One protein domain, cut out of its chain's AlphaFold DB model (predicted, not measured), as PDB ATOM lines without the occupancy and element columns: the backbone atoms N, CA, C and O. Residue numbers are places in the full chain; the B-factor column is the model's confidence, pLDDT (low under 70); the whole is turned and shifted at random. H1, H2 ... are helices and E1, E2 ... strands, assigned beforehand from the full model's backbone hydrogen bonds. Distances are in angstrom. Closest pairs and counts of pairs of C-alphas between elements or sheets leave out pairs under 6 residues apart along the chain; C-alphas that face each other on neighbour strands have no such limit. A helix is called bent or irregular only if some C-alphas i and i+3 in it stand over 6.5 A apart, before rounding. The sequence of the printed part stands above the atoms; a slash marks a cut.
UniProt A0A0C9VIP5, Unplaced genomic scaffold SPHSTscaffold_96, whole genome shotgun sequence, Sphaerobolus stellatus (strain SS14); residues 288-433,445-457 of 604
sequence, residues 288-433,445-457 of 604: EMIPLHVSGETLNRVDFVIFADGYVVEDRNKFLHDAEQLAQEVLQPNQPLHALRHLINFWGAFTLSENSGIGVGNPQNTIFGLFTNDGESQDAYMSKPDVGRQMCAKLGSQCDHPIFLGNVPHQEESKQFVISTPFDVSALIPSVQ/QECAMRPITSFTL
ATOM      1  N   GLU A 288       2.281  -3.013  25.525       95.88
ATOM      2  CA  GLU A 288       1.151  -3.892  25.248       95.88
ATOM      3  C   GLU A 288      -0.163  -3.152  25.533       95.88
ATOM      4  O   GLU A 288      -0.428  -2.758  26.668       95.88
ATOM      5  N   MET A 289      -0.995  -2.972  24.504       96.88
ATOM      6  CA  MET A 289      -2.323  -2.365  24.635       96.88
ATOM      7  C   MET A 289      -3.383  -3.441  24.876       96.88
ATOM      8  O   MET A 289      -3.536  -4.364  24.076       96.88
ATOM      9  N   ILE A 290      -4.143  -3.298  25.958       97.69
ATOM     10  CA  ILE A 290      -5.146  -4.251  26.430       97.69
ATOM     11  C   ILE A 290      -6.502  -3.532  26.506       97.69
ATOM     12  O   ILE A 290      -6.604  -2.500  27.171       97.69
ATOM     13  N   PRO A 291      -7.559  -4.018  25.836       97.75
ATOM     14  CA  PRO A 291      -8.883  -3.416  25.949       97.75
ATOM     15  C   PRO A 291      -9.480  -3.692  27.338       97.75
ATOM     16  O   PRO A 291      -9.566  -4.846  27.742       97.75
ATOM     17  N   LEU A 292      -9.927  -2.647  28.042       97.00
ATOM     18  CA  LEU A 292     -10.598  -2.767  29.350       97.00
ATOM     19  C   LEU A 292     -12.103  -2.498  29.223       97.00
ATOM     20  O   LEU A 292     -12.932  -3.222  29.765       97.00
ATOM     21  N   HIS A 293     -12.463  -1.464  28.459       95.81
ATOM     22  CA  HIS A 293     -13.839  -1.148  28.073       95.81
ATOM     23  C   HIS A 293     -13.811  -0.478  26.703       95.81
ATOM     24  O   HIS A 293     -13.242   0.597  26.568       95.81
ATOM     25  N   VAL A 294     -14.413  -1.086  25.683       95.44
ATOM     26  CA  VAL A 294     -14.414  -0.536  24.320       95.44
ATOM     27  C   VAL A 294     -15.851  -0.368  23.857       95.44
ATOM     28  O   VAL A 294     -16.578  -1.342  23.675       95.44
ATOM     29  N   SER A 295     -16.269   0.881  23.674       90.56
ATOM     30  CA  SER A 295     -17.612   1.238  23.212       90.56
ATOM     31  C   SER A 295     -17.669   1.563  21.716       90.56
ATOM     32  O   SER A 295     -18.760   1.747  21.167       90.56
ATOM     33  N   GLY A 296     -16.518   1.663  21.047       87.69
ATOM     34  CA  GLY A 296     -16.410   1.892  19.609       87.69
ATOM     35  C   GLY A 296     -14.983   2.203  19.162       87.69
ATOM     36  O   GLY A 296     -14.036   2.114  19.940       87.69
ATOM     37  N   GLU A 297     -14.834   2.584  17.897       87.81
ATOM     38  CA  GLU A 297     -13.542   2.950  17.307       87.81
ATOM     39  C   GLU A 297     -12.958   4.230  17.925       87.81
ATOM     40  O   GLU A 297     -13.680   5.206  18.132       87.81
ATOM     41  N   THR A 298     -11.638   4.246  18.139       88.75
ATOM     42  CA  THR A 298     -10.846   5.369  18.686       88.75
ATOM     43  C   THR A 298     -11.109   6.713  18.017       88.75
ATOM     44  O   THR A 298     -11.213   7.728  18.692       88.75
ATOM     45  N   LEU A 299     -11.292   6.743  16.694       83.38
ATOM     46  CA  LEU A 299     -11.578   7.993  15.973       83.38
ATOM     47  C   LEU A 299     -12.864   8.682  16.452       83.38
ATOM     48  O   LEU A 299     -13.063   9.864  16.208       83.38
ATOM     49  N   ASN A 300     -13.743   7.931  17.115       80.44
ATOM     50  CA  ASN A 300     -15.111   8.313  17.426       80.44
ATOM     51  C   ASN A 300     -15.409   8.205  18.927       80.44
ATOM     52  O   ASN A 300     -16.580   8.196  19.327       80.44
ATOM     53  N   ARG A 301     -14.372   8.036  19.746       86.56
ATOM     54  CA  ARG A 301     -14.440   7.844  21.191       86.56
ATOM     55  C   ARG A 301     -13.352   8.668  21.855       86.56
ATOM     56  O   ARG A 301     -12.393   9.079  21.215       86.56
ATOM     57  N   VAL A 302     -13.535   8.911  23.144       87.50
ATOM     58  CA  VAL A 302     -12.474   9.425  24.001       87.50
ATOM     59  C   VAL A 302     -11.745   8.236  24.595       87.50
ATOM     60  O   VAL A 302     -12.354   7.434  25.305       87.50
ATOM     61  N   ASP A 303     -10.457   8.124  24.305       91.62
ATOM     62  CA  ASP A 303      -9.616   7.042  24.801       91.62
ATOM     63  C   ASP A 303      -8.897   7.454  26.098       91.62
ATOM     64  O   ASP A 303      -7.999   8.304  26.111       91.62
ATOM     65  N   PHE A 304      -9.272   6.811  27.203       93.00
ATOM     66  CA  PHE A 304      -8.521   6.839  28.455       93.00
ATOM     67  C   PHE A 304      -7.524   5.685  28.448       93.00
ATOM     68  O   PHE A 304      -7.906   4.527  28.254       93.00
ATOM     69  N   VAL A 305      -6.248   5.990  28.669       95.31
ATOM     70  CA  VAL A 305      -5.171   4.995  28.614       95.31
ATOM     71  C   VAL A 305      -4.495   4.905  29.969       95.31
ATOM     72  O   VAL A 305      -3.841   5.849  30.401       95.31
ATOM     73  N   ILE A 306      -4.647   3.762  30.630       96.00
ATOM     74  CA  ILE A 306      -4.078   3.460  31.941       96.00
ATOM     75  C   ILE A 306      -2.698   2.828  31.738       96.00
ATOM     76  O   ILE A 306      -2.603   1.665  31.367       96.00
ATOM     77  N   PHE A 307      -1.626   3.577  31.962       95.75
ATOM     78  CA  PHE A 307      -0.239   3.126  31.871       95.75
ATOM     79  C   PHE A 307       0.227   2.460  33.167       95.75
ATOM     80  O   PHE A 307       0.003   2.996  34.249       95.75
ATOM     81  N   ALA A 308       0.923   1.330  33.055       96.12
ATOM     82  CA  ALA A 308       1.504   0.622  34.195       96.12
ATOM     83  C   ALA A 308       2.836   1.253  34.653       96.12
ATOM     84  O   ALA A 308       3.774   1.325  33.862       96.12
ATOM     85  N   ASP A 309       2.968   1.634  35.928       95.06
ATOM     86  CA  ASP A 309       4.257   1.978  36.550       95.06
ATOM     87  C   ASP A 309       4.538   1.134  37.796       95.06
ATOM     88  O   ASP A 309       3.664   0.924  38.633       95.06
ATOM     89  N   GLY A 310       5.770   0.651  37.940       95.44
ATOM     90  CA  GLY A 310       6.158  -0.207  39.060       95.44
ATOM     91  C   GLY A 310       5.628  -1.638  38.972       95.44
ATOM     92  O   GLY A 310       5.699  -2.371  39.951       95.44
ATOM     93  N   TYR A 311       5.079  -2.059  37.832       95.69
ATOM     94  CA  TYR A 311       4.672  -3.446  37.594       95.69
ATOM     95  C   TYR A 311       5.801  -4.195  36.866       95.69
ATOM     96  O   TYR A 311       6.209  -3.790  35.774       95.69
ATOM     97  N   VAL A 312       6.313  -5.274  37.467       95.69
ATOM     98  CA  VAL A 312       7.267  -6.190  36.808       95.69
ATOM     99  C   VAL A 312       6.523  -7.242  35.974       95.69
ATOM    100  O   VAL A 312       5.293  -7.246  35.914       95.69
ATOM    101  N   VAL A 313       7.245  -8.145  35.303       95.19
ATOM    102  CA  VAL A 313       6.630  -9.149  34.414       95.19
ATOM    103  C   VAL A 313       5.674 -10.084  35.161       95.19
ATOM    104  O   VAL A 313       4.608 -10.415  34.642       95.19
ATOM    105  N   GLU A 314       6.003 -10.445  36.401       95.88
ATOM    106  CA  GLU A 314       5.159 -11.261  37.277       95.88
ATOM    107  C   GLU A 314       3.877 -10.525  37.700       95.88
ATOM    108  O   GLU A 314       2.844 -11.156  37.929       95.88
ATOM    109  N   ASP A 315       3.911  -9.188  37.729       95.19
ATOM    110  CA  ASP A 315       2.793  -8.342  38.141       95.19
ATOM    111  C   ASP A 315       1.822  -8.024  36.988       95.19
ATOM    112  O   ASP A 315       0.843  -7.305  37.190       95.19
ATOM    113  N   ARG A 316       2.027  -8.556  35.774       95.44
ATOM    114  CA  ARG A 316       1.167  -8.254  34.611       95.44
ATOM    115  C   ARG A 316      -0.319  -8.508  34.884       95.44
ATOM    116  O   ARG A 316      -1.167  -7.687  34.541       95.44
ATOM    117  N   ASN A 317      -0.645  -9.641  35.506       96.06
ATOM    118  CA  ASN A 317      -2.036  -9.978  35.828       96.06
ATOM    119  C   ASN A 317      -2.600  -9.085  36.939       96.06
ATOM    120  O   ASN A 317      -3.790  -8.778  36.923       96.06
ATOM    121  N   LYS A 318      -1.748  -8.641  37.872       94.44
ATOM    122  CA  LYS A 318      -2.119  -7.671  38.905       94.44
ATOM    123  C   LYS A 318      -2.456  -6.321  38.271       94.44
ATOM    124  O   LYS A 318      -3.529  -5.799  38.532       94.44
ATOM    125  N   PHE A 319      -1.608  -5.815  37.372       95.25
ATOM    126  CA  PHE A 319      -1.888  -4.590  36.615       95.25
ATOM    127  C   PHE A 319      -3.228  -4.665  35.887       95.25
ATOM    128  O   PHE A 319      -4.027  -3.739  35.983       95.25
ATOM    129  N   LEU A 320      -3.476  -5.762  35.162       96.31
ATOM    130  CA  LEU A 320      -4.720  -5.917  34.419       96.31
ATOM    131  C   LEU A 320      -5.931  -5.858  35.357       96.31
ATOM    132  O   LEU A 320      -6.876  -5.128  35.079       96.31
ATOM    133  N   HIS A 321      -5.867  -6.561  36.489       94.62
ATOM    134  CA  HIS A 321      -6.916  -6.520  37.501       94.62
ATOM    135  C   HIS A 321      -7.137  -5.106  38.058       94.62
ATOM    136  O   HIS A 321      -8.273  -4.635  38.106       94.62
ATOM    137  N   ASP A 322      -6.058  -4.413  38.426       91.94
ATOM    138  CA  ASP A 322      -6.113  -3.060  38.980       91.94
ATOM    139  C   ASP A 322      -6.695  -2.062  37.959       91.94
ATOM    140  O   ASP A 322      -7.561  -1.248  38.287       91.94
ATOM    141  N   ALA A 323      -6.265  -2.147  36.696       94.19
ATOM    142  CA  ALA A 323      -6.721  -1.278  35.617       94.19
ATOM    143  C   ALA A 323      -8.185  -1.547  35.226       94.19
ATOM    144  O   ALA A 323      -8.947  -0.602  35.006       94.19
ATOM    145  N   GLU A 324      -8.608  -2.816  35.172       95.12
ATOM    146  CA  GLU A 324     -10.014  -3.187  34.971       95.12
ATOM    147  C   GLU A 324     -10.886  -2.672  36.114       95.12
ATOM    148  O   GLU A 324     -11.945  -2.092  35.862       95.12
ATOM    149  N   GLN A 325     -10.440  -2.844  37.361       90.06
ATOM    150  CA  GLN A 325     -11.168  -2.354  38.523       90.06
ATOM    151  C   GLN A 325     -11.321  -0.831  38.460       90.06
ATOM    152  O   GLN A 325     -12.429  -0.326  38.640       90.06
ATOM    153  N   LEU A 326     -10.249  -0.104  38.138       88.44
ATOM    154  CA  LEU A 326     -10.279   1.346  37.971       88.44
ATOM    155  C   LEU A 326     -11.274   1.782  36.882       88.44
ATOM    156  O   LEU A 326     -12.121   2.648  37.117       88.44
ATOM    157  N   ALA A 327     -11.209   1.168  35.699       92.19
ATOM    158  CA  ALA A 327     -12.130   1.467  34.607       92.19
ATOM    159  C   ALA A 327     -13.592   1.197  35.008       92.19
ATOM    160  O   ALA A 327     -14.477   2.013  34.746       92.19
ATOM    161  N   GLN A 328     -13.855   0.078  35.690       91.75
ATOM    162  CA  GLN A 328     -15.191  -0.269  36.173       91.75
ATOM    163  C   GLN A 328     -15.692   0.706  37.236       91.75
ATOM    164  O   GLN A 328     -16.846   1.122  37.160       91.75
ATOM    165  N   GLU A 329     -14.847   1.086  38.199       86.75
ATOM    166  CA  GLU A 329     -15.178   2.048  39.253       86.75
ATOM    167  C   GLU A 329     -15.602   3.384  38.668       86.75
ATOM    168  O   GLU A 329     -16.662   3.882  39.032       86.75
ATOM    169  N   VAL A 330     -14.843   3.911  37.707       85.19
ATOM    170  CA  VAL A 330     -15.145   5.164  37.003       85.19
ATOM    171  C   VAL A 330     -16.453   5.095  36.201       85.19
ATOM    172  O   VAL A 330     -17.144   6.103  36.034       85.19
ATOM    173  N   LEU A 331     -16.820   3.910  35.716       88.81
ATOM    174  CA  LEU A 331     -18.008   3.687  34.895       88.81
ATOM    175  C   LEU A 331     -19.237   3.210  35.691       88.81
ATOM    176  O   LEU A 331     -20.257   2.878  35.077       88.81
ATOM    177  N   GLN A 332     -19.198   3.176  37.027       88.62
ATOM    178  CA  GLN A 332     -20.352   2.764  37.841       88.62
ATOM    179  C   GLN A 332     -21.543   3.731  37.700       88.62
ATOM    180  O   GLN A 332     -21.326   4.929  37.564       88.62
ATOM    181  N   PRO A 333     -22.811   3.274  37.798       83.50
ATOM    182  CA  PRO A 333     -24.014   4.104  37.607       83.50
ATOM    183  C   PRO A 333     -24.106   5.409  38.407       83.50
ATOM    184  O   PRO A 333     -24.799   6.337  38.000       83.50
ATOM    185  N   ASN A 334     -23.436   5.471  39.555       77.69
ATOM    186  CA  ASN A 334     -23.378   6.629  40.444       77.69
ATOM    187  C   ASN A 334     -22.216   7.588  40.129       77.69
ATOM    188  O   ASN A 334     -22.072   8.593  40.823       77.69
ATOM    189  N   GLN A 335     -21.399   7.293  39.117       79.25
ATOM    190  CA  GLN A 335     -20.266   8.118  38.719       79.25
ATOM    191  C   GLN A 335     -20.603   9.067  37.565       79.25
ATOM    192  O   GLN A 335     -21.409   8.729  36.693       79.25
ATOM    193  N   PRO A 336     -19.939  10.237  37.490       72.12
ATOM    194  CA  PRO A 336     -20.203  11.234  36.454       72.12
ATOM    195  C   PRO A 336     -19.995  10.720  35.028       72.12
ATOM    196  O   PRO A 336     -20.722  11.116  34.118       72.12
ATOM    197  N   LEU A 337     -19.016   9.830  34.825       81.50
ATOM    198  CA  LEU A 337     -18.688   9.307  33.498       81.50
ATOM    199  C   LEU A 337     -19.616   8.181  33.038       81.50
ATOM    200  O   LEU A 337     -19.612   7.843  31.855       81.50
ATOM    201  N   HIS A 338     -20.475   7.645  33.909       83.81
ATOM    202  CA  HIS A 338     -21.410   6.590  33.518       83.81
ATOM    203  C   HIS A 338     -22.341   7.013  32.386       83.81
ATOM    204  O   HIS A 338     -22.576   6.248  31.450       83.81
ATOM    205  N   ALA A 339     -22.843   8.248  32.449       76.12
ATOM    206  CA  ALA A 339     -23.710   8.804  31.417       76.12
ATOM    207  C   ALA A 339     -23.002   8.938  30.061       76.12
ATOM    208  O   ALA A 339     -23.680   9.048  29.050       76.12
ATOM    209  N   LEU A 340     -21.667   8.908  30.036       80.06
ATOM    210  CA  LEU A 340     -20.831   9.026  28.842       80.06
ATOM    211  C   LEU A 340     -20.146   7.704  28.466       80.06
ATOM    212  O   LEU A 340     -19.351   7.678  27.531       80.06
ATOM    213  N   ARG A 341     -20.454   6.590  29.148       86.69
ATOM    214  CA  ARG A 341     -19.771   5.289  28.979       86.69
ATOM    215  C   ARG A 341     -19.738   4.765  27.541       86.69
ATOM    216  O   ARG A 341     -18.875   3.973  27.188       86.69
ATOM    217  N   HIS A 342     -20.700   5.164  26.715       83.94
ATOM    218  CA  HIS A 342     -20.810   4.783  25.303       83.94
ATOM    219  C   HIS A 342     -19.967   5.656  24.362       83.94
ATOM    220  O   HIS A 342     -19.896   5.342  23.179       83.94
ATOM    221  N   LEU A 343     -19.386   6.756  24.855       84.12
ATOM    222  CA  LEU A 343     -18.449   7.626  24.126       84.12
ATOM    223  C   LEU A 343     -17.008   7.450  24.573       84.12
ATOM    224  O   LEU A 343     -16.121   8.111  24.042       84.12
ATOM    225  N   ILE A 344     -16.777   6.578  25.542       88.75
ATOM    226  CA  ILE A 344     -15.487   6.423  26.186       88.75
ATOM    227  C   ILE A 344     -14.976   5.011  25.928       88.75
ATOM    228  O   ILE A 344     -15.741   4.043  25.968       88.75
ATOM    229  N   ASN A 345     -13.680   4.910  25.688       93.94
ATOM    230  CA  ASN A 345     -12.934   3.670  25.755       93.94
ATOM    231  C   ASN A 345     -11.920   3.755  26.903       93.94
ATOM    232  O   ASN A 345     -11.337   4.810  27.147       93.94
ATOM    233  N   PHE A 346     -11.686   2.631  27.571       96.12
ATOM    234  CA  PHE A 346     -10.577   2.429  28.490       96.12
ATOM    235  C   PHE A 346      -9.641   1.363  27.936       96.12
ATOM    236  O   PHE A 346     -10.066   0.259  27.574       96.12
ATOM    237  N   TRP A 347      -8.358   1.694  27.943       97.94
ATOM    238  CA  TRP A 347      -7.268   0.822  27.540       97.94
ATOM    239  C   TRP A 347      -6.267   0.696  28.682       97.94
ATOM    240  O   TRP A 347      -5.953   1.680  29.343       97.94
ATOM    241  N   GLY A 348      -5.745  -0.503  28.898       97.31
ATOM    242  CA  GLY A 348      -4.566  -0.744  29.717       97.31
ATOM    243  C   GLY A 348      -3.339  -0.743  28.819       97.31
ATOM    244  O   GLY A 348      -3.308  -1.453  27.821       97.31
ATOM    245  N   ALA A 349      -2.333   0.047  29.156       97.12
ATOM    246  CA  ALA A 349      -1.061   0.121  28.459       97.12
ATOM    247  C   ALA A 349       0.023  -0.468  29.369       97.12
ATOM    248  O   ALA A 349       0.628   0.227  30.193       97.12
ATOM    249  N   PHE A 350       0.222  -1.782  29.259       97.06
ATOM    250  CA  PHE A 350       1.184  -2.507  30.078       97.06
ATOM    251  C   PHE A 350       2.599  -2.330  29.533       97.06
ATOM    252  O   PHE A 350       2.863  -2.495  28.341       97.06
ATOM    253  N   THR A 351       3.518  -1.994  30.428       94.56
ATOM    254  CA  THR A 351       4.931  -1.784  30.129       94.56
ATOM    255  C   THR A 351       5.748  -2.213  31.347       94.56
ATOM    256  O   THR A 351       5.369  -1.947  32.487       94.56
ATOM    257  N   LEU A 352       6.859  -2.914  31.111       94.94
ATOM    258  CA  LEU A 352       7.650  -3.571  32.158       94.94
ATOM    259  C   LEU A 352       8.536  -2.586  32.926       94.94
ATOM    260  O   LEU A 352       9.443  -1.987  32.348       94.94
ATOM    261  N   SER A 353       8.310  -2.453  34.233       95.19
ATOM    262  CA  SER A 353       9.228  -1.731  35.123       95.19
ATOM    263  C   SER A 353      10.398  -2.615  35.546       95.19
ATOM    264  O   SER A 353      10.256  -3.830  35.650       95.19
ATOM    265  N   GLU A 354      11.560  -2.005  35.798       94.56
ATOM    266  CA  GLU A 354      12.729  -2.735  36.313       94.56
ATOM    267  C   GLU A 354      12.515  -3.173  37.767       94.56
ATOM    268  O   GLU A 354      12.886  -4.283  38.142       94.56
ATOM    269  N   ASN A 355      11.871  -2.316  38.564       94.81
ATOM    270  CA  ASN A 355      11.544  -2.579  39.959       94.81
ATOM    271  C   ASN A 355      10.027  -2.685  40.158       94.81
ATOM    272  O   ASN A 355       9.259  -1.965  39.515       94.81
ATOM    273  N   SER A 356       9.618  -3.566  41.078       94.56
ATOM    274  CA  SER A 356       8.232  -3.650  41.549       94.56
ATOM    275  C   SER A 356       7.991  -2.602  42.636       94.56
ATOM    276  O   SER A 356       8.825  -2.440  43.530       94.56
ATOM    277  N   GLY A 357       6.849  -1.921  42.581       91.88
ATOM    278  CA  GLY A 357       6.513  -0.843  43.505       91.88
ATOM    279  C   GLY A 357       6.713   0.555  42.916       91.88
ATOM    280  O   GLY A 357       7.364   0.729  41.889       91.88
ATOM    281  N   ILE A 358       6.180   1.566  43.599       90.94
ATOM    282  CA  ILE A 358       6.535   2.976  43.385       90.94
ATOM    283  C   ILE A 358       7.476   3.472  44.488       90.94
ATOM    284  O   ILE A 358       7.629   2.846  45.539       90.94
ATOM    285  N   GLY A 359       8.107   4.620  44.263       90.06
ATOM    286  CA  GLY A 359       8.971   5.258  45.248       90.06
ATOM    287  C   GLY A 359       8.248   5.808  46.479       90.06
ATOM    288  O   GLY A 359       7.108   6.250  46.398       90.06
ATOM    289  N   VAL A 360       8.946   5.826  47.618       89.88
ATOM    290  CA  VAL A 360       8.523   6.501  48.856       89.88
ATOM    291  C   VAL A 360       9.649   7.436  49.282       89.88
ATOM    292  O   VAL A 360      10.793   7.007  49.438       89.88
ATOM    293  N   GLY A 361       9.358   8.729  49.388       87.88
ATOM    294  CA  GLY A 361      10.324   9.813  49.587       87.88
ATOM    295  C   GLY A 361      11.188  10.128  48.367       87.88
ATOM    296  O   GLY A 361      11.538  11.282  48.148       87.88
ATOM    297  N   ASN A 362      11.519   9.124  47.554       90.69
ATOM    298  CA  ASN A 362      12.318   9.273  46.343       90.69
ATOM    299  C   ASN A 362      11.786   8.375  45.219       90.69
ATOM    300  O   ASN A 362      11.308   7.276  45.511       90.69
ATOM    301  N   PRO A 363      11.923   8.786  43.946       91.75
ATOM    302  CA  PRO A 363      11.573   7.956  42.799       91.75
ATOM    303  C   PRO A 363      12.358   6.647  42.780       91.75
ATOM    304  O   PRO A 363      13.583   6.631  42.915       91.75
ATOM    305  N   GLN A 364      11.640   5.541  42.578       91.19
ATOM    306  CA  GLN A 364      12.251   4.262  42.234       91.19
ATOM    307  C   GLN A 364      12.597   4.217  40.744       91.19
ATOM    308  O   GLN A 364      12.116   5.016  39.937       91.19
ATOM    309  N   ASN A 365      13.437   3.254  40.368       94.12
ATOM    310  CA  ASN A 365      13.755   3.004  38.971       94.12
ATOM    311  C   ASN A 365      12.624   2.232  38.268       94.12
ATOM    312  O   ASN A 365      12.757   1.066  37.909       94.12
ATOM    313  N   THR A 366      11.484   2.894  38.110       94.88
ATOM    314  CA  THR A 366      10.358   2.444  37.288       94.88
ATOM    315  C   THR A 366      10.345   3.226  35.971       94.88
ATOM    316  O   THR A 366      11.167   4.130  35.755       94.88
ATOM    317  N   ILE A 367       9.452   2.871  35.046       94.31
ATOM    318  CA  ILE A 367       9.408   3.473  33.704       94.31
ATOM    319  C   ILE A 367       9.109   4.967  33.775       94.31
ATOM    320  O   ILE A 367       9.796   5.765  33.135       94.31
ATOM    321  N   PHE A 368       8.106   5.336  34.567       93.62
ATOM    322  CA  PHE A 368       7.666   6.716  34.747       93.62
ATOM    323  C   PHE A 368       8.225   7.331  36.033       93.62
ATOM    324  O   PHE A 368       8.231   8.555  36.192       93.62
ATOM    325  N   GLY A 369       8.774   6.499  36.920       93.81
ATOM    326  CA  GLY A 369       9.398   6.933  38.158       93.81
ATOM    327  C   GLY A 369       8.386   7.581  39.091       93.81
ATOM    328  O   GLY A 369       8.656   8.686  39.574       93.81
ATOM    329  N   LEU A 370       7.220   6.947  39.277       91.75
ATOM    330  CA  LEU A 370       6.215   7.384  40.238       91.75
ATOM    331  C   LEU A 370       6.734   7.245  41.675       91.75
ATOM    332  O   LEU A 370       7.447   6.294  42.008       91.75
ATOM    333  N   PHE A 371       6.370   8.194  42.536       89.56
ATOM    334  CA  PHE A 371       6.683   8.164  43.965       89.56
ATOM    335  C   PHE A 371       5.725   8.997  44.810       89.56
ATOM    336  O   PHE A 371       5.093   9.914  44.300       89.56
ATOM    337  N   THR A 372       5.654   8.716  46.107       86.62
ATOM    338  CA  THR A 372       4.991   9.561  47.117       86.62
ATOM    339  C   THR A 372       6.041  10.222  48.013       86.62
ATOM    340  O   THR A 372       7.169   9.739  48.094       86.62
ATOM    341  N   ASN A 373       5.719  11.332  48.686       83.62
ATOM    342  CA  ASN A 373       6.709  12.073  49.491       83.62
ATOM    343  C   ASN A 373       7.072  11.397  50.826       83.62
ATOM    344  O   ASN A 373       8.191  11.547  51.308       83.62
ATOM    345  N   ASP A 374       6.152  10.667  51.439       78.94
ATOM    346  CA  ASP A 374       6.293  10.155  52.811       78.94
ATOM    347  C   ASP A 374       5.572   8.812  53.024       78.94
ATOM    348  O   ASP A 374       5.499   8.322  54.145       78.94
ATOM    349  N   GLY A 375       5.048   8.189  51.961       67.44
ATOM    350  CA  GLY A 375       4.338   6.904  52.036       67.44
ATOM    351  C   GLY A 375       2.927   7.001  52.623       67.44
ATOM    352  O   GLY A 375       2.118   6.114  52.375       67.44
ATOM    353  N   GLU A 376       2.627   8.086  53.338       65.38
ATOM    354  CA  GLU A 376       1.306   8.424  53.882       65.38
ATOM    355  C   GLU A 376       0.549   9.429  53.000       65.38
ATOM    356  O   GLU A 376      -0.681   9.504  53.042       65.38
ATOM    357  N   SER A 377       1.274  10.208  52.195       62.09
ATOM    358  CA  SER A 377       0.713  11.214  51.307       62.09
ATOM    359  C   SER A 377      -0.150  10.569  50.237       62.09
ATOM    360  O   SER A 377       0.235   9.613  49.559       62.09
ATOM    361  N   GLN A 378      -1.320  11.179  50.063       66.50
ATOM    362  CA  GLN A 378      -2.275  10.849  49.019       66.50
ATOM    363  C   GLN A 378      -1.892  11.404  47.641       66.50
ATOM    364  O   GLN A 378      -2.687  11.350  46.705       66.50
ATOM    365  N   ASP A 379      -0.686  11.946  47.509       70.81
ATOM    366  CA  ASP A 379      -0.207  12.529  46.274       70.81
ATOM    367  C   ASP A 379       0.951  11.693  45.743       70.81
ATOM    368  O   ASP A 379       1.945  11.426  46.426       70.81
ATOM    369  N   ALA A 380       0.819  11.291  44.487       80.88
ATOM    370  CA  ALA A 380       1.915  10.715  43.738       80.88
ATOM    371  C   ALA A 380       2.568  11.767  42.850       80.88
ATOM    372  O   ALA A 380       1.943  12.724  42.410       80.88
ATOM    373  N   TYR A 381       3.829  11.575  42.529       85.38
ATOM    374  CA  TYR A 381       4.605  12.462  41.685       85.38
ATOM    375  C   TYR A 381       5.332  11.625  40.654       85.38
ATOM    376  O   TYR A 381       5.687  10.480  40.916       85.38
ATOM    377  N   MET A 382       5.560  12.199  39.479       88.38
ATOM    378  CA  MET A 382       6.232  11.526  38.377       88.38
ATOM    379  C   MET A 382       7.588  12.173  38.140       88.38
ATOM    380  O   MET A 382       7.672  13.360  37.837       88.38
ATOM    381  N   SER A 383       8.662  11.394  38.249       92.56
ATOM    382  CA  SER A 383      10.020  11.898  37.994       92.56
ATOM    383  C   SER A 383      10.412  11.886  36.512       92.56
ATOM    384  O   SER A 383      11.353  12.581  36.131       92.56
ATOM    385  N   LYS A 384       9.693  11.138  35.658       92.56
ATOM    386  CA  LYS A 384       9.969  11.019  34.212       92.56
ATOM    387  C   LYS A 384       8.753  11.398  33.331       92.56
ATOM    388  O   LYS A 384       8.350  10.603  32.477       92.56
ATOM    389  N   PRO A 385       8.173  12.612  33.457       87.69
ATOM    390  CA  PRO A 385       6.970  13.005  32.708       87.69
ATOM    391  C   PRO A 385       7.163  13.016  31.182       87.69
ATOM    392  O   PRO A 385       6.221  12.760  30.431       87.69
ATOM    393  N   ASP A 386       8.389  13.246  30.702       87.00
ATOM    394  CA  ASP A 386       8.709  13.182  29.271       87.00
ATOM    395  C   ASP A 386       8.543  11.779  28.684       87.00
ATOM    396  O   ASP A 386       8.135  11.647  27.530       87.00
ATOM    397  N   VAL A 387       8.800  10.729  29.472       90.25
ATOM    398  CA  VAL A 387       8.599   9.338  29.040       90.25
ATOM    399  C   VAL A 387       7.109   9.067  28.847       90.25
ATOM    400  O   VAL A 387       6.716   8.522  27.817       90.25
ATOM    401  N   GLY A 388       6.273   9.532  29.782       88.12
ATOM    402  CA  GLY A 388       4.815   9.468  29.674       88.12
ATOM    403  C   GLY A 388       4.286  10.175  28.424       88.12
ATOM    404  O   GLY A 388       3.531   9.591  27.644       88.12
ATOM    405  N   ARG A 389       4.753  11.405  28.169       87.19
ATOM    406  CA  ARG A 389       4.394  12.167  26.960       87.19
ATOM    407  C   ARG A 389       4.803  11.448  25.675       87.19
ATOM    408  O   ARG A 389       4.007  11.364  24.743       87.19
ATOM    409  N   GLN A 390       6.017  10.903  25.622       88.88
ATOM    410  CA  GLN A 390       6.507  10.170  24.452       88.88
ATOM    411  C   GLN A 390       5.738   8.867  24.214       88.88
ATOM    412  O   GLN A 390       5.475   8.525  23.063       88.88
ATOM    413  N   MET A 391       5.358   8.142  25.269       90.69
ATOM    414  CA  MET A 391       4.529   6.942  25.131       90.69
ATOM    415  C   MET A 391       3.135   7.267  24.602       90.69
ATOM    416  O   MET A 391       2.689   6.635  23.649       90.69
ATOM    417  N   CYS A 392       2.486   8.289  25.156       90.31
ATOM    418  CA  CYS A 392       1.187   8.745  24.675       90.31
ATOM    419  C   CYS A 392       1.260   9.192  23.203       90.31
ATOM    420  O   CYS A 392       0.441   8.780  22.386       90.31
ATOM    421  N   ALA A 393       2.316   9.922  22.819       90.00
ATOM    422  CA  ALA A 393       2.542  10.328  21.430       90.00
ATOM    423  C   ALA A 393       2.723   9.139  20.465       90.00
ATOM    424  O   ALA A 393       2.287   9.215  19.316       90.00
ATOM    425  N   LYS A 394       3.326   8.025  20.911       92.44
ATOM    426  CA  LYS A 394       3.457   6.799  20.098       92.44
ATOM    427  C   LYS A 394       2.115   6.130  19.798       92.44
ATOM    428  O   LYS A 394       2.009   5.454  18.781       92.44
ATOM    429  N   LEU A 395       1.110   6.324  20.654       92.25
ATOM    430  CA  LEU A 395      -0.253   5.824  20.445       92.25
ATOM    431  C   LEU A 395      -1.068   6.706  19.479       92.25
ATOM    432  O   LEU A 395      -2.188   6.352  19.112       92.25
ATOM    433  N   GLY A 396      -0.519   7.842  19.038       91.12
ATOM    434  CA  GLY A 396      -1.176   8.742  18.098       91.12
ATOM    435  C   GLY A 396      -2.495   9.272  18.656       91.12
ATOM    436  O   GLY A 396      -2.522   9.906  19.708       91.12
ATOM    437  N   SER A 397      -3.595   9.015  17.950       87.12
ATOM    438  CA  SER A 397      -4.931   9.449  18.367       87.12
ATOM    439  C   SER A 397      -5.559   8.582  19.462       87.12
ATOM    440  O   SER A 397      -6.635   8.933  19.914       87.12
ATOM    441  N   GLN A 398      -4.943   7.473  19.882       91.75
ATOM    442  CA  GLN A 398      -5.519   6.554  20.878       91.75
ATOM    443  C   GLN A 398      -5.181   6.930  22.335       91.75
ATOM    444  O   GLN A 398      -5.448   6.158  23.248       91.75
ATOM    445  N   CYS A 399      -4.546   8.077  22.582       91.38
ATOM    446  CA  CYS A 399      -4.155   8.499  23.927       91.38
ATOM    447  C   CYS A 399      -4.615   9.927  24.218       91.38
ATOM    448  O   CYS A 399      -3.900  10.901  23.976       91.38
ATOM    449  N   ASP A 400      -5.836  10.043  24.732       88.44
ATOM    450  CA  ASP A 400      -6.503  11.337  24.905       88.44
ATOM    451  C   ASP A 400      -6.316  11.808  26.334       88.44
ATOM    452  O   ASP A 400      -5.947  12.954  26.586       88.44
ATOM    453  N   HIS A 401      -6.535  10.868  27.254       88.62
ATOM    454  CA  HIS A 401      -6.415  11.056  28.690       88.62
ATOM    455  C   HIS A 401      -5.517   9.954  29.260       88.62
ATOM    456  O   HIS A 401      -6.005   8.872  29.604       88.62
ATOM    457  N   PRO A 402      -4.194  10.184  29.323       91.44
ATOM    458  CA  PRO A 402      -3.275   9.259  29.971       91.44
ATOM    459  C   PRO A 402      -3.487   9.260  31.491       91.44
ATOM    460  O   PRO A 402      -3.519  10.311  32.130       91.44
ATOM    461  N   ILE A 403      -3.577   8.065  32.065       91.44
ATOM    462  CA  ILE A 403      -3.686   7.777  33.495       91.44
ATOM    463  C   ILE A 403      -2.475   6.913  33.854       91.44
ATOM    464  O   ILE A 403      -2.319   5.842  33.288       91.44
ATOM    465  N   PHE A 404      -1.608   7.326  34.773       92.12
ATOM    466  CA  PHE A 404      -0.464   6.504  35.198       92.12
ATOM    467  C   PHE A 404      -0.792   5.784  36.494       92.12
ATOM    468  O   PHE A 404      -0.908   6.440  37.521       92.12
ATOM    469  N   LEU A 405      -0.935   4.463  36.441       92.94
ATOM    470  CA  LEU A 405      -1.274   3.614  37.572       92.94
ATOM    471  C   LEU A 405      -0.002   3.047  38.210       92.94
ATOM    472  O   LEU A 405       0.741   2.310  37.564       92.94
ATOM    473  N   GLY A 406       0.245   3.398  39.469       92.38
ATOM    474  CA  GLY A 406       1.383   2.922  40.246       92.38
ATOM    475  C   GLY A 406       1.086   1.630  41.003       92.38
ATOM    476  O   GLY A 406       0.093   1.549  41.729       92.38
ATOM    477  N   ASN A 407       1.980   0.648  40.903       93.25
ATOM    478  CA  ASN A 407       1.944  -0.562  41.716       93.25
ATOM    479  C   ASN A 407       2.308  -0.221  43.165       93.25
ATOM    480  O   ASN A 407       3.476  -0.017  43.490       93.25
ATOM    481  N   VAL A 408       1.323  -0.156  44.055       84.12
ATOM    482  CA  VAL A 408       1.570   0.018  45.491       84.12
ATOM    483  C   VAL A 408       1.472  -1.353  46.174       84.12
ATOM    484  O   VAL A 408       0.553  -2.131  45.872       84.12
ATOM    485  N   PRO A 409       2.407  -1.711  47.078       70.19
ATOM    486  CA  PRO A 409       2.268  -2.905  47.904       70.19
ATOM    487  C   PRO A 409       0.937  -2.842  48.657       70.19
ATOM    488  O   PRO A 409       0.628  -1.825  49.274       70.19
ATOM    489  N   HIS A 410       0.135  -3.905  48.585       54.00
ATOM    490  CA  HIS A 410      -1.137  -3.967  49.299       54.00
ATOM    491  C   HIS A 410      -0.885  -3.826  50.806       54.00
ATOM    492  O   HIS A 410      -0.391  -4.755  51.439       54.00
ATOM    493  N   GLN A 411      -1.232  -2.678  51.386       49.72
ATOM    494  CA  GLN A 411      -1.577  -2.631  52.801       49.72
ATOM    495  C   GLN A 411      -3.039  -3.074  52.907       49.72
ATOM    496  O   GLN A 411      -3.905  -2.508  52.243       49.72
ATOM    497  N   GLU A 412      -3.279  -4.142  53.669       39.81
ATOM    498  CA  GLU A 412      -4.428  -5.061  53.570       39.81
ATOM    499  C   GLU A 412      -5.844  -4.466  53.725       39.81
ATOM    500  O   GLU A 412      -6.812  -5.211  53.610       39.81
ATOM    501  N   GLU A 413      -6.038  -3.160  53.920       39.91
ATOM    502  CA  GLU A 413      -7.367  -2.623  54.266       39.91
ATOM    503  C   GLU A 413      -7.819  -1.389  53.474       39.91
ATOM    504  O   GLU A 413      -8.988  -1.011  53.539       39.91
ATOM    505  N   SER A 414      -6.959  -0.796  52.643       43.19
ATOM    506  CA  SER A 414      -7.366   0.307  51.769       43.19
ATOM    507  C   SER A 414      -6.909   0.049  50.344       43.19
ATOM    508  O   SER A 414      -5.723   0.147  50.038       43.19
ATOM    509  N   LYS A 415      -7.858  -0.258  49.457       47.28
ATOM    510  CA  LYS A 415      -7.625  -0.232  48.012       47.28
ATOM    511  C   LYS A 415      -7.241   1.197  47.618       47.28
ATOM    512  O   LYS A 415      -8.111   2.063  47.523       47.28
ATOM    513  N   GLN A 416      -5.945   1.454  47.484       53.59
ATOM    514  CA  GLN A 416      -5.401   2.747  47.088       53.59
ATOM    515  C   GLN A 416      -4.735   2.585  45.725       53.59
ATOM    516  O   GLN A 416      -3.756   1.856  45.588       53.59
ATOM    517  N   PHE A 417      -5.286   3.261  44.718       53.34
ATOM    518  CA  PHE A 417      -4.661   3.376  43.407       53.34
ATOM    519  C   PHE A 417      -3.891   4.680  43.337       53.34
ATOM    520  O   PHE A 417      -4.494   5.750  43.437       53.34
ATOM    521  N   VAL A 418      -2.584   4.593  43.108       56.44
ATOM    522  CA  VAL A 418      -1.765   5.757  42.786       56.44
ATOM    523  C   VAL A 418      -1.962   6.122  41.328       56.44
ATOM    524  O   VAL A 418      -1.554   5.366  40.452       56.44
ATOM    525  N   ILE A 419      -2.592   7.274  41.081       64.75
ATOM    526  CA  ILE A 419      -2.809   7.800  39.736       64.75
ATOM    527  C   ILE A 419      -2.101   9.134  39.572       64.75
ATOM    528  O   ILE A 419      -2.338  10.070  40.331       64.75
ATOM    529  N   SER A 420      -1.280   9.234  38.533       53.69
ATOM    530  CA  SER A 420      -0.682  10.492  38.093       53.69
ATOM    531  C   SER A 420      -1.135  10.852  36.681       53.69
ATOM    532  O   SER A 420      -1.535   9.983  35.904       53.69
ATOM    533  N   THR A 421      -1.060  12.136  36.341       57.31
ATOM    534  CA  THR A 421      -1.200  12.634  34.968       57.31
ATOM    535  C   THR A 421       0.070  13.415  34.595       57.31
ATOM    536  O   THR A 421       0.802  13.864  35.478       57.31
ATOM    537  N   PRO A 422       0.392  13.600  33.305       45.81
ATOM    538  CA  PRO A 422       1.664  14.191  32.884       45.81
ATOM    539  C   PRO A 422       1.765  15.717  33.054       45.81
ATOM    540  O   PRO A 422       2.745  16.300  32.584       45.81
ATOM    541  N   PHE A 423       0.785  16.357  33.705       47.41
ATOM    542  CA  PHE A 423       0.655  17.815  33.822       47.41
ATOM    543  C   PHE A 423       0.735  18.341  35.273       47.41
ATOM    544  O   PHE A 423       0.076  19.312  35.624       47.41
ATOM    545  N   ASP A 424       1.613  17.741  36.085       39.69
ATOM    546  CA  ASP A 424       2.099  18.231  37.393       39.69
ATOM    547  C   ASP A 424       1.174  18.125  38.625       39.69
ATOM    548  O   ASP A 424       1.597  18.518  39.713       39.69
ATOM    549  N   VAL A 425      -0.016  17.512  38.549       37.06
ATOM    550  CA  VAL A 425      -0.760  17.108  39.765       37.06
ATOM    551  C   VAL A 425      -1.418  15.731  39.596       37.06
ATOM    552  O   VAL A 425      -1.960  15.372  38.551       37.06
ATOM    553  N   SER A 426      -1.331  14.925  40.646       43.44
ATOM    554  CA  SER A 426      -1.851  13.558  40.719       43.44
ATOM    555  C   SER A 426      -3.097  13.510  41.597       43.44
ATOM    556  O   SER A 426      -3.269  14.355  42.468       43.44
ATOM    557  N   ALA A 427      -3.955  12.512  41.392       41.00
ATOM    558  CA  ALA A 427      -5.122  12.274  42.235       41.00
ATOM    559  C   ALA A 427      -5.119  10.815  42.693       41.00
ATOM    560  O   ALA A 427      -5.178   9.925  41.854       41.00
ATOM    561  N   LEU A 428      -5.102  10.542  44.001       40.22
ATOM    562  CA  LEU A 428      -5.479   9.214  44.492       40.22
ATOM    563  C   LEU A 428      -6.972   8.962  44.255       40.22
ATOM    564  O   LEU A 428      -7.809   9.853  44.424       40.22
ATOM    565  N   ILE A 429      -7.315   7.710  43.949       42.59
ATOM    566  CA  ILE A 429      -8.687   7.213  44.079       42.59
ATOM    567  C   ILE A 429      -8.772   6.422  45.384       42.59
ATOM    568  O   ILE A 429      -8.307   5.281  45.439       42.59
ATOM    569  N   PRO A 430      -9.348   7.003  46.451       28.41
ATOM    570  CA  PRO A 430      -9.746   6.229  47.608       28.41
ATOM    571  C   PRO A 430     -11.016   5.435  47.281       28.41
ATOM    572  O   PRO A 430     -12.030   5.988  46.851       28.41
ATOM    573  N   SER A 431     -10.980   4.131  47.545       29.03
ATOM    574  CA  SER A 431     -12.180   3.301  47.651       29.03
ATOM    575  C   SER A 431     -13.095   3.860  48.753       29.03
ATOM    576  O   SER A 431     -12.762   3.774  49.932       29.03
ATOM    577  N   VAL A 432     -14.237   4.427  48.344       31.95
ATOM    578  CA  VAL A 432     -15.455   4.732  49.126       31.95
ATOM    579  C   VAL A 432     -15.225   5.006  50.623       31.95
ATOM    580  O   VAL A 432     -15.373   4.101  51.437       31.95
ATOM    581  N   GLN A 433     -15.009   6.272  51.005       26.30
ATOM    582  CA  GLN A 433     -15.448   6.790  52.312       26.30
ATOM    583  C   GLN A 433     -15.900   8.263  52.235       26.30
ATOM    584  O   GLN A 433     -15.365   9.027  51.431       26.30
ATOM    585  N   GLN A 445      -7.262  24.091  33.511       43.41
ATOM    586  CA  GLN A 445      -6.344  23.040  33.044       43.41
ATOM    587  C   GLN A 445      -6.259  21.825  33.987       43.41
ATOM    588  O   GLN A 445      -5.906  20.734  33.551       43.41
ATOM    589  N   GLU A 446      -6.640  21.968  35.253       49.78
ATOM    590  CA  GLU A 446      -6.525  20.933  36.290       49.78
ATOM    591  C   GLU A 446      -7.811  20.102  36.445       49.78
ATOM    592  O   GLU A 446      -7.956  19.291  37.359       49.78
ATOM    593  N   CYS A 447      -8.781  20.278  35.549       49.06
ATOM    594  CA  CYS A 447     -10.050  19.566  35.626       49.06
ATOM    595  C   CYS A 447      -9.952  18.062  35.331       49.06
ATOM    596  O   CYS A 447     -10.750  17.290  35.861       49.06
ATOM    597  N   ALA A 448      -8.946  17.648  34.557       47.22
ATOM    598  CA  ALA A 448      -8.570  16.243  34.392       47.22
ATOM    599  C   ALA A 448      -7.829  15.672  35.621       47.22
ATOM    600  O   ALA A 448      -7.621  14.467  35.701       47.22
ATOM    601  N   MET A 449      -7.439  16.530  36.573       43.06
ATOM    602  CA  MET A 449      -6.615  16.182  37.738       43.06
ATOM    603  C   MET A 449      -7.420  16.083  39.039       43.06
ATOM    604  O   MET A 449      -6.853  15.941  40.117       43.06
ATOM    605  N   ARG A 450      -8.757  16.130  38.965       51.16
ATOM    606  CA  ARG A 450      -9.609  15.644  40.060       51.16
ATOM    607  C   ARG A 450      -9.738  14.122  39.973       51.16
ATOM    608  O   ARG A 450      -9.687  13.591  38.865       51.16
ATOM    609  N   PRO A 451      -9.990  13.426  41.101       53.88
ATOM    610  CA  PRO A 451     -10.322  12.009  41.064       53.88
ATOM    611  C   PRO A 451     -11.467  11.816  40.072       53.88
ATOM    612  O   PRO A 451     -12.544  12.395  40.244       53.88
ATOM    613  N   ILE A 452     -11.231  11.026  39.024       54.19
ATOM    614  CA  ILE A 452     -12.231  10.713  37.992       54.19
ATOM    615  C   ILE A 452     -13.467  10.029  38.627       54.19
ATOM    616  O   ILE A 452     -14.565  10.053  38.078       54.19
ATOM    617  N   THR A 453     -13.302   9.502  39.841       49.91
ATOM    618  CA  THR A 453     -14.318   8.895  40.711       49.91
ATOM    619  C   THR A 453     -15.008   9.869  41.669       49.91
ATOM    620  O   THR A 453     -15.783   9.450  42.532       49.91
ATOM    621  N   SER A 454     -14.733  11.174  41.587       57.47
ATOM    622  CA  SER A 454     -15.488  12.144  42.373       57.47
ATOM    623  C   SER A 454     -16.942  12.124  41.909       57.47
ATOM    624  O   SER A 454     -17.227  12.465  40.766       57.47
ATOM    625  N   PHE A 455     -17.872  11.805  42.812       54.22
ATOM    626  CA  PHE A 455     -19.317  11.734  42.538       54.22
ATOM    627  C   PHE A 455     -19.917  13.013  41.924       54.22
ATOM    628  O   PHE A 455     -21.051  13.006  41.448       54.22
ATOM    629  N   THR A 456     -19.183  14.130  41.936       63.94
ATOM    630  CA  THR A 456     -19.615  15.399  41.347       63.94
ATOM    631  C   THR A 456     -18.460  16.070  40.607       63.94
ATOM    632  O   THR A 456     -17.620  16.752  41.197       63.94
ATOM    633  N   LEU A 457     -18.429  15.925  39.279       68.56
ATOM    634  CA  LEU A 457     -17.635  16.830  38.452       68.56
ATOM    635  C   LEU A 457     -18.203  18.246  38.599       68.56
ATOM    636  O   LEU A 457     -19.414  18.455  38.477       68.56
TER     637      LEU A 457
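What this domain is: This is residues 288 to 433 and 445 to 457 of the 604 residues of an uncharacterized protein of Sphaerobolus stellatus (strain SS14) (UniProt A0A0C9VIP5). A strongly twisted sheet of five strands curls round one long helix, H1, on one face, while the shorter H3 lies slantwise over the opposite face. Where E2 and E6 end, the small hairpin E4 and E5 sits by the sheet together with a long loop, residues 351 to 369; the small helix H2 lies off the other end of the sheet, and the tiny H4 only grazes it. The printed part has 159 residues with four named helices and seven named strands, in the order E1 E2 H1 H2 E3 E4 E5 H3 E6 E7 H4. The large sheet runs E1 E3 E2 E6 E7 and is mixed, the small one, E4 E5, is antiparallel, and the class is mixed, helices and strands, though under half of the residues, 76 of 159, are in named elements. The whole is compact and rounded, with a radius of gyration of the C-alphas of 14.6 A and spans of 39 by 37 by 32 A.

How they stand to each other: Begin at the inner strand E2, residues 302 to 309. Beside it find E3, residues 344 to 350, parallel at 22 degrees, with N 306 and O 347 2.8 A apart. Next to E2 also runs E6, residues 401 to 406, parallel at 23 degrees, with N 307 and O 403 2.7 A apart. The edge strand E1, residues 288 to 293, is antiparallel to E3 at 148 degrees, with N 290 and O 348 2.8 A apart. The other edge strand, E7, residues 416 to 420, makes a hairpin with E6, antiparallel at 133 degrees, with N 406 and O 418 2.8 A apart. H1, residues 313 to 330, is on this sheet, which curls round it; the C-alphas of Leu 292 and Glu 324, the closest of E1 and H1, are 5.7 A apart. E2, H1, H2 at residues 336 to 340, and E3 form a strand-helix-strand unit, two parallel neighbour strands with helices between them, and its crossover is right-handed. H2 is not on the sheet; it touches H1 only at the corner, and only just, with 3 pairs of C-alphas within 8 A, the closest being Val 330 and Leu 337 at 6.5 A. On the opposite face from H1, H3, residues 385 to 394, is over E2 and E6 at a height over the sheet of 10.0 A, slantwise to the strands at 50 degrees to E2 on the local plane. E4, residues 370 to 372, and E5, residues 380 to 382, form a hairpin, with N 381 and O 371 2.7 A apart; the closest C-alphas of E5 and E7, Ala 380 and Ser 420, are 6.2 A apart. H4, residues 445 to 449, only grazes the large sheet with residues 448 to 449. In H3 every O i to N i+4 pair is within hydrogen-bond range, in H1 12 of 14, and in H2 and H4 0 of 1 each, with 1 of 2 O i to N i+3 pairs within range in each.

Where its parts are: Find C-alpha 288 at (1.151, -3.892, 25.248), where E1 begins and runs 15.5 A. E2 measures 22.2 A, E3 19.3 A, E6 16.1 A and E7 12.8 A; E4 and E5 measure 7.3 A and 6.9 A. From C-alpha 313 at (6.630, -9.149, 34.414), H1 runs 26.2 A; it is irregular, with C-alphas 314 and 317 7.5 A apart. H3 measures 14.5 A and H2 8.0 A; H2 is only just irregular, with C-alphas 336 and 339 6.6 A apart. H4, 8.3 A long and irregular with C-alphas 445 and 448 7.3 A apart, ends at C-alpha 449, (-6.615, 16.182, 37.738).

The domain as a whole: The C-alphas farthest apart are those of Asn 300 and Asp 374, at 41.4 A. Residues 434 to 444 are not printed, and C-alphas 433 and 445 are 26.8 A apart across this cut. Of the links printed whole, E3 to E4 is long, with 19 residues. The mean pLDDT of the printed part is 79.7; look for values under 70 at residues 375 to 378, 410 to 433 and 445 to 457.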